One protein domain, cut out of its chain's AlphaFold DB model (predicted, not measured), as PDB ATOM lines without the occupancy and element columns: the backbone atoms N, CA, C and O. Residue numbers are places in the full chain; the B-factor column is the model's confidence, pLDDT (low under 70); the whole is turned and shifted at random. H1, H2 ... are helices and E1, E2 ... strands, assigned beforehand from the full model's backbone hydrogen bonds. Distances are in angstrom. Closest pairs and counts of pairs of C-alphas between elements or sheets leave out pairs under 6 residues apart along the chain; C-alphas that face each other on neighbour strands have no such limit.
ATOM      1  N   PHE A  86     145.653 234.394 159.603       41.25
ATOM      2  CA  PHE A  86     146.239 234.121 158.287       41.25
ATOM      3  C   PHE A  86     147.206 235.210 157.789       41.25
ATOM      4  O   PHE A  86     148.053 234.904 156.954       41.25
ATOM      5  N   LEU A  87     147.087 236.455 158.265       44.28
ATOM      6  CA  LEU A  87     147.907 237.602 157.846       44.28
ATOM      7  C   LEU A  87     148.935 238.027 158.895       44.28
ATOM      8  O   LEU A  87     150.003 238.507 158.517       44.28
ATOM      9  N   ASP A  88     148.638 237.867 160.187       50.88
ATOM     10  CA  ASP A  88     149.669 238.042 161.208       50.88
ATOM     11  C   ASP A  88     150.570 236.801 161.206       50.88
ATOM     12  O   ASP A  88     150.089 235.671 161.123       50.88
ATOM     13  N   GLU A  89     151.886 236.999 161.295       55.38
ATOM     14  CA  GLU A  89     152.850 235.937 161.592       55.38
ATOM     15  C   GLU A  89     152.948 235.813 163.122       55.38
ATOM     16  O   GLU A  89     153.753 236.519 163.738       55.38
ATOM     17  N   PRO A  90     152.134 234.979 163.801       56.44
ATOM     18  CA  PRO A  90     152.318 234.778 165.229       56.44
ATOM     19  C   PRO A  90     153.721 234.210 165.473       56.44
ATOM     20  O   PRO A  90     154.099 233.195 164.887       56.44
ATOM     21  N   GLU A  91     154.503 234.841 166.353       58.28
ATOM     22  CA  GLU A  91     155.806 234.312 166.765       58.28
ATOM     23  C   GLU A  91     155.607 233.023 167.579       58.28
ATOM     24  O   GLU A  91     155.431 233.048 168.798       58.28
ATOM     25  N   PHE A  92     155.648 231.870 166.918       64.19
ATOM     26  CA  PHE A  92     155.594 230.577 167.591       64.19
ATOM     27  C   PHE A  92     156.989 230.099 167.999       64.19
ATOM     28  O   PHE A  92     157.979 230.231 167.276       64.19
ATOM     29  N   LYS A  93     157.069 229.456 169.167       70.31
ATOM     30  CA  LYS A  93     158.272 228.726 169.587       70.31
ATOM     31  C   LYS A  93     158.086 227.248 169.300       70.31
ATOM     32  O   LYS A  93     157.326 226.557 169.978       70.31
ATOM     33  N   LEU A  94     158.821 226.764 168.305       69.38
ATOM     34  CA  LEU A  94     158.899 225.350 167.965       69.38
ATOM     35  C   LEU A  94     160.000 224.675 168.793       69.38
ATOM     36  O   LEU A  94     161.172 225.034 168.688       69.38
ATOM     37  N   ILE A  95     159.641 223.667 169.587       75.06
ATOM     38  CA  ILE A  95     160.611 222.762 170.213       75.06
ATOM     39  C   ILE A  95     160.538 221.428 169.485       75.06
ATOM     40  O   ILE A  95     159.493 220.779 169.446       75.06
ATOM     41  N   GLY A  96     161.662 220.990 168.929       79.81
ATOM     42  CA  GLY A  96     161.730 219.748 168.176       79.81
ATOM     43  C   GLY A  96     163.147 219.218 168.031       79.81
ATOM     44  O   GLY A  96     164.117 219.829 168.482       79.81
ATOM     45  N   ARG A  97     163.264 218.052 167.399       80.06
ATOM     46  CA  ARG A  97     164.552 217.441 167.066       80.06
ATOM     47  C   ARG A  97     164.906 217.779 165.626       80.06
ATOM     48  O   ARG A  97     164.159 217.425 164.718       80.06
ATOM     49  N   VAL A  98     166.054 218.420 165.428       81.62
ATOM     50  CA  VAL A  98     166.604 218.650 164.089       81.62
ATOM     51  C   VAL A  98     167.046 217.306 163.515       81.62
ATOM     52  O   VAL A  98     167.869 216.611 164.113       81.62
ATOM     53  N   GLU A  99     166.464 216.926 162.384       79.31
ATOM     54  CA  GLU A  99     166.818 215.711 161.649       79.31
ATOM     55  C   GLU A  99     167.851 216.014 160.565       79.31
ATOM     56  O   GLU A  99     168.856 215.316 160.443       79.31
ATOM     57  N   ARG A 100     167.639 217.112 159.836       78.38
ATOM     58  CA  ARG A 100     168.528 217.579 158.776       78.38
ATOM     59  C   ARG A 100     168.686 219.088 158.865       78.38
ATOM     60  O   ARG A 100     167.727 219.800 159.142       78.38
ATOM     61  N   HIS A 101     169.902 219.561 158.625       83.88
ATOM     62  CA  HIS A 101     170.225 220.978 158.544       83.88
ATOM     63  C   HIS A 101     171.054 221.210 157.287       83.88
ATOM     64  O   HIS A 101     172.095 220.575 157.104       83.88
ATOM     65  N   ILE A 102     170.577 222.103 156.431       83.75
ATOM     66  CA  ILE A 102     171.259 222.554 155.227       83.75
ATOM     67  C   ILE A 102     171.797 223.952 155.546       83.75
ATOM     68  O   ILE A 102     171.007 224.836 155.885       83.75
ATOM     69  N   PRO A 103     173.130 224.128 155.554       83.44
ATOM     70  CA  PRO A 103     173.749 225.397 155.909       83.44
ATOM     71  C   PRO A 103     173.472 226.465 154.848       83.44
ATOM     72  O   PRO A 103     173.028 226.163 153.744       83.44
ATOM     73  N   ASP A 104     173.768 227.712 155.199       79.94
ATOM     74  CA  ASP A 104     173.634 228.853 154.296       79.94
ATOM     75  C   ASP A 104     174.467 228.664 153.010       79.94
ATOM     76  O   ASP A 104     175.593 228.154 153.066       79.94
ATOM     77  N   GLY A 105     173.885 229.012 151.858       82.06
ATOM     78  CA  GLY A 105     174.420 228.699 150.520       82.06
ATOM     79  C   GLY A 105     174.338 227.218 150.109       82.06
ATOM     80  O   GLY A 105     174.952 226.806 149.126       82.06
ATOM     81  N   GLY A 106     173.637 226.381 150.882       83.06
ATOM     82  CA  GLY A 106     173.354 224.994 150.525       83.06
ATOM     83  C   GLY A 106     172.173 224.872 149.562       83.06
ATOM     84  O   GLY A 106     171.319 225.748 149.501       83.06
ATOM     85  N   TYR A 107     172.106 223.757 148.837       84.62
ATOM     86  CA  TYR A 107     170.984 223.448 147.951       84.62
ATOM     87  C   TYR A 107     170.013 222.483 148.622       84.62
ATOM     88  O   TYR A 107     170.426 221.520 149.282       84.62
ATOM     89  N   TRP A 108     168.721 222.736 148.449       82.75
ATOM     90  CA  TRP A 108     167.660 221.889 148.970       82.75
ATOM     91  C   TRP A 108     166.509 221.765 147.982       82.75
ATOM     92  O   TRP A 108     166.301 222.632 147.142       82.75
ATOM     93  N   ASP A 109     165.774 220.664 148.091       80.50
ATOM     94  CA  ASP A 109     164.659 220.352 147.210       80.50
ATOM     95  C   ASP A 109     163.332 220.613 147.945       80.50
ATOM     96  O   ASP A 109     163.046 219.921 148.929       80.50
ATOM     97  N   PRO A 110     162.523 221.596 147.510       74.25
ATOM     98  CA  PRO A 110     161.266 221.947 148.165       74.25
ATOM     99  C   PRO A 110     160.231 220.834 148.175       74.25
ATOM    100  O   PRO A 110     159.423 220.777 149.102       74.25
ATOM    101  N   ILE A 111     160.276 219.915 147.208       73.88
ATOM    102  CA  ILE A 111     159.368 218.768 147.181       73.88
ATOM    103  C   ILE A 111     159.628 217.877 148.401       73.88
ATOM    104  O   ILE A 111     158.704 217.294 148.945       73.88
ATOM    105  N   GLN A 112     160.846 217.844 148.952       69.94
ATOM    106  CA  GLN A 112     161.092 217.099 150.193       69.94
ATOM    107  C   GLN A 112     160.326 217.661 151.400       69.94
ATOM    108  O   GLN A 112     160.136 216.942 152.376       69.94
ATOM    109  N   ALA A 113     159.854 218.911 151.366       68.31
ATOM    110  CA  ALA A 113     159.002 219.442 152.428       68.31
ATOM    111  C   ALA A 113     157.603 218.798 152.432       68.31
ATOM    112  O   ALA A 113     156.980 218.698 153.492       68.31
ATOM    113  N   THR A 114     157.123 218.305 151.284       68.62
ATOM    114  CA  THR A 114     155.826 217.618 151.195       68.62
ATOM    115  C   THR A 114     155.872 216.209 151.774       68.62
ATOM    116  O   THR A 114     154.815 215.642 152.033       68.62
ATOM    117  N   SER A 115     157.052 215.702 152.156       62.88
ATOM    118  CA  SER A 115     157.182 214.420 152.860       62.88
ATOM    119  C   SER A 115     156.524 214.412 154.244       62.88
ATOM    120  O   SER A 115     156.326 213.363 154.855       62.88
ATOM    121  N   ILE A 116     156.181 215.584 154.786       64.44
ATOM    122  CA  ILE A 116     155.308 215.681 155.959       64.44
ATOM    123  C   ILE A 116     153.921 215.107 155.657       64.44
ATOM    124  O   ILE A 116     153.342 214.458 156.529       64.44
ATOM    125  N   LEU A 117     153.407 215.307 154.440       60.75
ATOM    126  CA  LEU A 117     152.112 214.793 153.998       60.75
ATOM    127  C   LEU A 117     152.124 213.266 153.898       60.75
ATOM    128  O   LEU A 117     151.112 212.646 154.214       60.75
ATOM    129  N   ASP A 118     153.276 212.657 153.591       64.94
ATOM    130  CA  ASP A 118     153.438 211.196 153.555       64.94
ATOM    131  C   ASP A 118     153.097 210.540 154.903       64.94
ATOM    132  O   ASP A 118     152.601 209.421 154.942       64.94
ATOM    133  N   ARG A 119     153.258 211.245 156.036       62.97
ATOM    134  CA  ARG A 119     152.840 210.724 157.355       62.97
ATOM    135  C   ARG A 119     151.327 210.621 157.525       62.97
ATOM    136  O   ARG A 119     150.863 209.888 158.398       62.97
ATOM    137  N   TYR A 120     150.577 211.402 156.758       60.12
ATOM    138  CA  TYR A 120     149.122 211.505 156.848       60.12
ATOM    139  C   TYR A 120     148.417 210.828 155.673       60.12
ATOM    140  O   TYR A 120     147.204 210.623 155.735       60.12
ATOM    141  N   LEU A 121     149.162 210.457 154.631       61.84
ATOM    142  CA  LEU A 121     148.654 209.780 153.450       61.84
ATOM    143  C   LEU A 121     148.991 208.283 153.504       61.84
ATOM    144  O   LEU A 121     150.105 207.906 153.858       61.84
ATOM    145  N   PRO A 122     148.035 207.401 153.172       58.09
ATOM    146  CA  PRO A 122     148.183 205.961 153.363       58.09
ATOM    147  C   PRO A 122     149.251 205.290 152.480       58.09
ATOM    148  O   PRO A 122     149.584 204.136 152.748       58.09
ATOM    149  N   GLU A 123     149.792 205.975 151.464       61.19
ATOM    150  CA  GLU A 123     150.622 205.354 150.420       61.19
ATOM    151  C   GLU A 123     152.099 205.806 150.384       61.19
ATOM    152  O   GLU A 123     152.836 205.298 149.555       61.19
ATOM    153  N   ASN A 124     152.593 206.640 151.317       60.03
ATOM    154  CA  ASN A 124     154.027 207.015 151.448       60.03
ATOM    155  C   ASN A 124     154.733 207.532 150.163       60.03
ATOM    156  O   ASN A 124     155.962 207.550 150.118       60.03
ATOM    157  N   GLU A 125     153.993 207.949 149.135       63.09
ATOM    158  CA  GLU A 125     154.536 208.322 147.818       63.09
ATOM    159  C   GLU A 125     154.069 209.712 147.349       63.09
ATOM    160  O   GLU A 125     154.275 210.079 146.195       63.09
ATOM    161  N   ALA A 126     153.472 210.535 148.219       66.50
ATOM    162  CA  ALA A 126     152.883 211.812 147.802       66.50
ATOM    163  C   ALA A 126     153.937 212.794 147.272       66.50
ATOM    164  O   ALA A 126     153.670 213.576 146.360       66.50
ATOM    165  N   SER A 127     155.151 212.735 147.822       67.50
ATOM    166  CA  SER A 127     156.292 213.527 147.351       67.50
ATOM    167  C   SER A 127     156.714 213.150 145.921       67.50
ATOM    168  O   SER A 127     156.972 214.029 145.094       67.50
ATOM    169  N   ASP A 128     156.745 211.853 145.609       76.75
ATOM    170  CA  ASP A 128     157.148 211.334 144.295       76.75
ATOM    171  C   ASP A 128     156.031 211.502 143.255       76.75
ATOM    172  O   ASP A 128     156.289 211.835 142.093       76.75
ATOM    173  N   GLU A 129     154.776 211.357 143.681       75.12
ATOM    174  CA  GLU A 129     153.600 211.617 142.854       75.12
ATOM    175  C   GLU A 129     153.516 213.096 142.462       75.12
ATOM    176  O   GLU A 129     153.340 213.408 141.283       75.12
ATOM    177  N   LEU A 130     153.725 214.016 143.412       74.00
ATOM    178  CA  LEU A 130     153.727 215.452 143.136       74.00
ATOM    179  C   LEU A 130     154.818 215.837 142.130       74.00
ATOM    180  O   LEU A 130     154.547 216.590 141.194       74.00
ATOM    181  N   ARG A 131     156.038 215.301 142.285       78.19
ATOM    182  CA  ARG A 131     157.119 215.526 141.313       78.19
ATOM    183  C   ARG A 131     156.707 215.057 139.923       78.19
ATOM    184  O   ARG A 131     156.825 215.814 138.964       78.19
ATOM    185  N   SER A 132     156.176 213.840 139.837       81.94
ATOM    186  CA  SER A 132     155.737 213.244 138.574       81.94
ATOM    187  C   SER A 132     154.649 214.088 137.898       81.94
ATOM    188  O   SER A 132     154.696 214.309 136.690       81.94
ATOM    189  N   GLN A 133     153.692 214.612 138.669       78.25
ATOM    190  CA  GLN A 133     152.643 215.493 138.150       78.25
ATOM    191  C   GLN A 133     153.209 216.816 137.622       78.25
ATOM    192  O   GLN A 133     152.827 217.256 136.538       78.25
ATOM    193  N   LEU A 134     154.147 217.437 138.340       78.12
ATOM    194  CA  LEU A 134     154.763 218.686 137.892       78.12
ATOM    195  C   LEU A 134     155.647 218.492 136.651       78.12
ATOM    196  O   LEU A 134     155.654 219.355 135.774       78.12
ATOM    197  N   GLU A 135     156.343 217.358 136.531       81.06
ATOM    198  CA  GLU A 135     157.102 217.002 135.324       81.06
ATOM    199  C   GLU A 135     156.191 216.838 134.099       81.06
ATOM    200  O   GLU A 135     156.537 217.304 133.011       81.06
ATOM    201  N   ILE A 136     155.006 216.238 134.269       79.12
ATOM    202  CA  ILE A 136     154.000 216.126 133.200       79.12
ATOM    203  C   ILE A 136     153.538 217.517 132.751       79.12
ATOM    204  O   ILE A 136     153.561 217.803 131.556       79.12
ATOM    205  N   VAL A 137     153.186 218.400 133.691       78.38
ATOM    206  CA  VAL A 137     152.751 219.772 133.372       78.38
ATOM    207  C   VAL A 137     153.866 220.559 132.679       78.38
ATOM    208  O   VAL A 137     153.621 221.228 131.676       78.38
ATOM    209  N   ALA A 138     155.108 220.452 133.157       78.88
ATOM    210  CA  ALA A 138     156.252 221.107 132.526       78.88
ATOM    211  C   ALA A 138     156.469 220.611 131.087       78.88
ATOM    212  O   ALA A 138     156.667 221.424 130.181       78.88
ATOM    213  N   ALA A 139     156.352 219.300 130.851       79.50
ATOM    214  CA  ALA A 139     156.442 218.713 129.518       79.50
ATOM    215  C   ALA A 139     155.306 219.184 128.591       79.50
ATOM    216  O   ALA A 139     155.565 219.509 127.431       79.50
ATOM    217  N   GLU A 140     154.071 219.287 129.091       82.31
ATOM    218  CA  GLU A 140     152.928 219.842 128.346       82.31
ATOM    219  C   GLU A 140     153.135 221.318 127.981       82.31
ATOM    220  O   GLU A 140     152.783 221.751 126.881       82.31
ATOM    221  N   MET A 141     153.772 222.080 128.871       79.94
ATOM    222  CA  MET A 141     154.157 223.475 128.645       79.94
ATOM    223  C   MET A 141     155.456 223.629 127.841       79.94
ATOM    224  O   MET A 141     155.880 224.753 127.566       79.94
ATOM    225  N   ASN A 142     156.068 222.518 127.417       82.75
ATOM    226  CA  ASN A 142     157.314 222.482 126.655       82.75
ATOM    227  C   ASN A 142     158.498 223.145 127.394       82.75
ATOM    228  O   ASN A 142     159.394 223.721 126.771       82.75
ATOM    229  N   ILE A 143     158.481 223.077 128.727       79.62
ATOM    230  CA  ILE A 143     159.530 223.566 129.618       79.62
ATOM    231  C   ILE A 143     160.493 222.400 129.884       79.62
ATOM    232  O   ILE A 143     160.082 221.396 130.471       79.62
ATOM    233  N   PRO A 144     161.760 222.480 129.442       76.88
ATOM    234  CA  PRO A 144     162.753 221.477 129.796       76.88
ATOM    235  C   PRO A 144     163.088 221.611 131.284       76.88
ATOM    236  O   PRO A 144     163.477 222.690 131.720       76.88
ATOM    237  N   MET A 145     162.933 220.520 132.032       77.69
ATOM    238  CA  MET A 145     163.304 220.434 133.446       77.69
ATOM    239  C   MET A 145     164.539 219.542 133.586       77.69
ATOM    240  O   MET A 145     164.530 218.384 133.160       77.69
ATOM    241  N   GLU A 146     165.596 220.071 134.185       79.75
ATOM    242  CA  GLU A 146     166.782 219.338 134.614       79.75
ATOM    243  C   GLU A 146     166.684 218.975 136.110       79.75
ATOM    244  O   GLU A 146     165.948 219.610 136.868       79.75
ATOM    245  N   PRO A 147     167.422 217.956 136.593       74.81
ATOM    246  CA  PRO A 147     167.388 217.567 138.007       74.81
ATOM    247  C   PRO A 147     167.740 218.701 138.982       74.81
ATOM    248  O   PRO A 147     167.265 218.705 140.118       74.81
ATOM    249  N   ASP A 148     168.568 219.648 138.542       78.19
ATOM    250  CA  ASP A 148     169.017 220.779 139.351       78.19
ATOM    251  C   ASP A 148     167.980 221.916 139.406       78.19
ATOM    252  O   ASP A 148     168.011 222.703 140.348       78.19
ATOM    253  N   ASP A 149     167.000 221.957 138.492       79.69
ATOM    254  CA  ASP A 149     165.921 222.963 138.498       79.69
ATOM    255  C   ASP A 149     164.967 222.802 139.692       79.69
ATOM    256  O   ASP A 149     164.227 223.718 140.051       79.69
ATOM    257  N   TRP A 150     165.006 221.639 140.343       78.19
ATOM    258  CA  TRP A 150     164.282 221.367 141.584       78.19
ATOM    259  C   TRP A 150     165.006 221.876 142.831       78.19
ATOM    260  O   TRP A 150     164.450 221.819 143.928       78.19
ATOM    261  N   GLN A 151     166.249 222.338 142.697       81.31
ATOM    262  CA  GLN A 151     167.068 222.753 143.825       81.31
ATOM    263  C   GLN A 151     167.005 224.266 144.015       81.31
ATOM    264  O   GLN A 151     167.288 225.048 143.111       81.31
ATOM    265  N   LEU A 152     166.695 224.685 145.236       80.56
ATOM    266  CA  LEU A 152     166.790 226.073 145.663       80.56
ATOM    267  C   LEU A 152     168.019 226.257 146.549       80.56
ATOM    268  O   LEU A 152     168.295 225.436 147.428       80.56
ATOM    269  N   GLU A 153     168.747 227.350 146.337       83.94
ATOM    270  CA  GLU A 153     169.810 227.775 147.245       83.94
ATOM    271  C   GLU A 153     169.186 228.416 148.490       83.94
ATOM    272  O   GLU A 153     168.350 229.317 148.392       83.94
ATOM    273  N   GLY A 154     169.573 227.953 149.677       79.62
ATOM    274  CA  GLY A 154     169.122 228.545 150.926       79.62
ATOM    275  C   GLY A 154     169.381 227.688 152.156       79.62
ATOM    276  O   GLY A 154     169.613 226.479 152.092       79.62
ATOM    277  N   GLN A 155     169.302 228.340 153.312       79.25
ATOM    278  CA  GLN A 155     169.345 227.666 154.600       79.25
ATOM    279  C   GLN A 155     167.988 227.017 154.897       79.25
ATOM    280  O   GLN A 155     166.954 227.681 154.873       79.25
ATOM    281  N   THR A 156     167.988 225.732 155.251       81.56
ATOM    282  CA  THR A 156     166.769 225.049 155.709       81.56
ATOM    283  C   THR A 156     167.067 224.026 156.799       81.56
ATOM    284  O   THR A 156     168.170 223.478 156.895       81.56
ATOM    285  N   ALA A 157     166.081 223.761 157.653       78.75
ATOM    286  CA  ALA A 157     166.170 222.759 158.703       78.75
ATOM    287  C   ALA A 157     164.885 221.934 158.761       78.75
ATOM    288  O   ALA A 157     163.793 222.468 158.935       78.75
ATOM    289  N   THR A 158     165.024 220.614 158.689       76.06
ATOM    290  CA  THR A 158     163.920 219.683 158.919       76.06
ATOM    291  C   THR A 158     163.839 219.393 160.412       76.06
ATOM    292  O   THR A 158     164.760 218.807 160.996       76.06
ATOM    293  N   ILE A 159     162.744 219.816 161.038       75.44
ATOM    294  CA  ILE A 159     162.521 219.680 162.478       75.44
ATOM    295  C   ILE A 159     161.347 218.735 162.704       75.44
ATOM    296  O   ILE A 159     160.247 218.982 162.226       75.44
ATOM    297  N   ASN A 160     161.567 217.681 163.487       73.00
ATOM    298  CA  ASN A 160     160.483 216.863 164.016       73.00
ATOM    299  C   ASN A 160     159.912 217.544 165.266       73.00
ATOM    300  O   ASN A 160     160.604 217.571 166.294       73.00
ATOM    301  N   PRO A 161     158.696 218.115 165.200       68.06
ATOM    302  CA  PRO A 161     158.127 218.855 166.314       68.06
ATOM    303  C   PRO A 161     157.831 217.926 167.494       68.06
ATOM    304  O   PRO A 161     157.310 216.826 167.328       68.06
ATOM    305  N   ILE A 162     158.165 218.390 168.696       75.56
ATOM    306  CA  ILE A 162     157.800 217.762 169.973       75.56
ATOM    307  C   ILE A 162     156.731 218.612 170.667       75.56
ATOM    308  O   ILE A 162     155.800 218.069 171.254       75.56
ATOM    309  N   ALA A 163     156.855 219.940 170.588       62.06
ATOM    310  CA  ALA A 163     155.885 220.885 171.124       62.06
ATOM    311  C   ALA A 163     155.901 222.207 170.340       62.06
ATOM    312  O   ALA A 163     156.952 222.646 169.867       62.06
ATOM    313  N   VAL A 164     154.734 222.844 170.244       67.75
ATOM    314  CA  VAL A 164     154.536 224.180 169.668       67.75
ATOM    315  C   VAL A 164     153.906 225.054 170.747       67.75
ATOM    316  O   VAL A 164     152.951 224.625 171.395       67.75
ATOM    317  N   PHE A 165     154.450 226.252 170.951       64.44
ATOM    318  CA  PHE A 165     153.931 227.238 171.899       64.44
ATOM    319  C   PHE A 165     153.607 228.541 171.167       64.44
ATOM    320  O   PHE A 165     154.392 228.957 170.308       64.44
ATOM    321  N   TRP A 166     152.493 229.163 171.552       58.56
ATOM    322  CA  TRP A 166     152.059 230.501 171.150       58.56
ATOM    323  C   TRP A 166     151.858 231.373 172.393       58.56
ATOM    324  O   TRP A 166     151.539 230.806 173.469       58.56
TER     325      TRP A 166
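What this domain is: This is residues 86 to 166 of the 166 residues of an uncharacterized protein of Haloarcula taiwanensis (UniProt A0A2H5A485). A long ribbon of two strands, E1 and E2, bends sharply along its length, and beyond one end of it residues 103 to 155 make a loose loop that holds three helices, H1, H2 and H3. In that loop H1 and H2 make a V, short H3 leads back to the ribbon, and residues 136 to 142 stick out, with 136 to 140 belonging to H2. The printed part has 81 residues with three named helices and two named strands, in the order E1, H1, H2, H3, E2; the sheet, E1 - E2, is antiparallel and the class is mixed, helices and strands. The whole is loose, with a radius of gyration of the C-alphas of 15.8 A and spans of 45 by 35 by 29 A.

How they stand to each other: Start from residue 86 and go on to strand E1, residues 93 to 102, which bends by 91 degrees at residue 99. Its neighbour is E2, residues 156 to 165, which bends by 93 degrees at residue 162. They are antiparallel, at 162 degrees between directions; look for N 95 and O 163 at 2.9 A and N 158 and O 100 at 2.9 A, within hydrogen-bond range. Past the ribbon, residues 107 to 108 pair with 152 to 153, antiparallel. Next comes H1, residues 110 to 118, near E2 with 5 pairs of C-alphas within 10 A. H2, residues 126 to 140, touches H1 with residues 126 to 131 alone; the closest C-alphas, of Thr 114 and Ser 127, are 5.6 A apart. They run opposite ways at a steep tilt of 46 degrees. H3, residues 147 to 150, is close to but not clearly touching H1, with the C-alphas of Pro 110 and Trp 150 closest at 7.3 A. H2 is apart from E1, E2 and H3. In H2 every O i to N i+4 pair is within hydrogen-bond range; H1 has 0 of 5 such pairs but 6 of 6 O i to N i+3 pairs, and H3 is too short for an O i to N i+4 pair.

Where its parts are: Find C-alpha 93 at (158.272, 228.726, 169.587), where E1 begins its 20.3 A. H1 measures 14.3 A. H2 runs 21.0 A from C-alpha 126 at (152.883, 211.812, 147.802), and H3 6.1 A. E2 runs 20.8 A to C-alpha 165 at (153.931, 227.238, 171.899).

The domain as a whole: The C-alphas farthest apart, of Asn 142 and Phe 165, are 45.6 A apart. The printed part has no cut, and no link is long. Mean pLDDT of the printed part is 72.8; look for values under 70 at residues 86 to 92, 94, 112 to 127, 161 and 163 to 166.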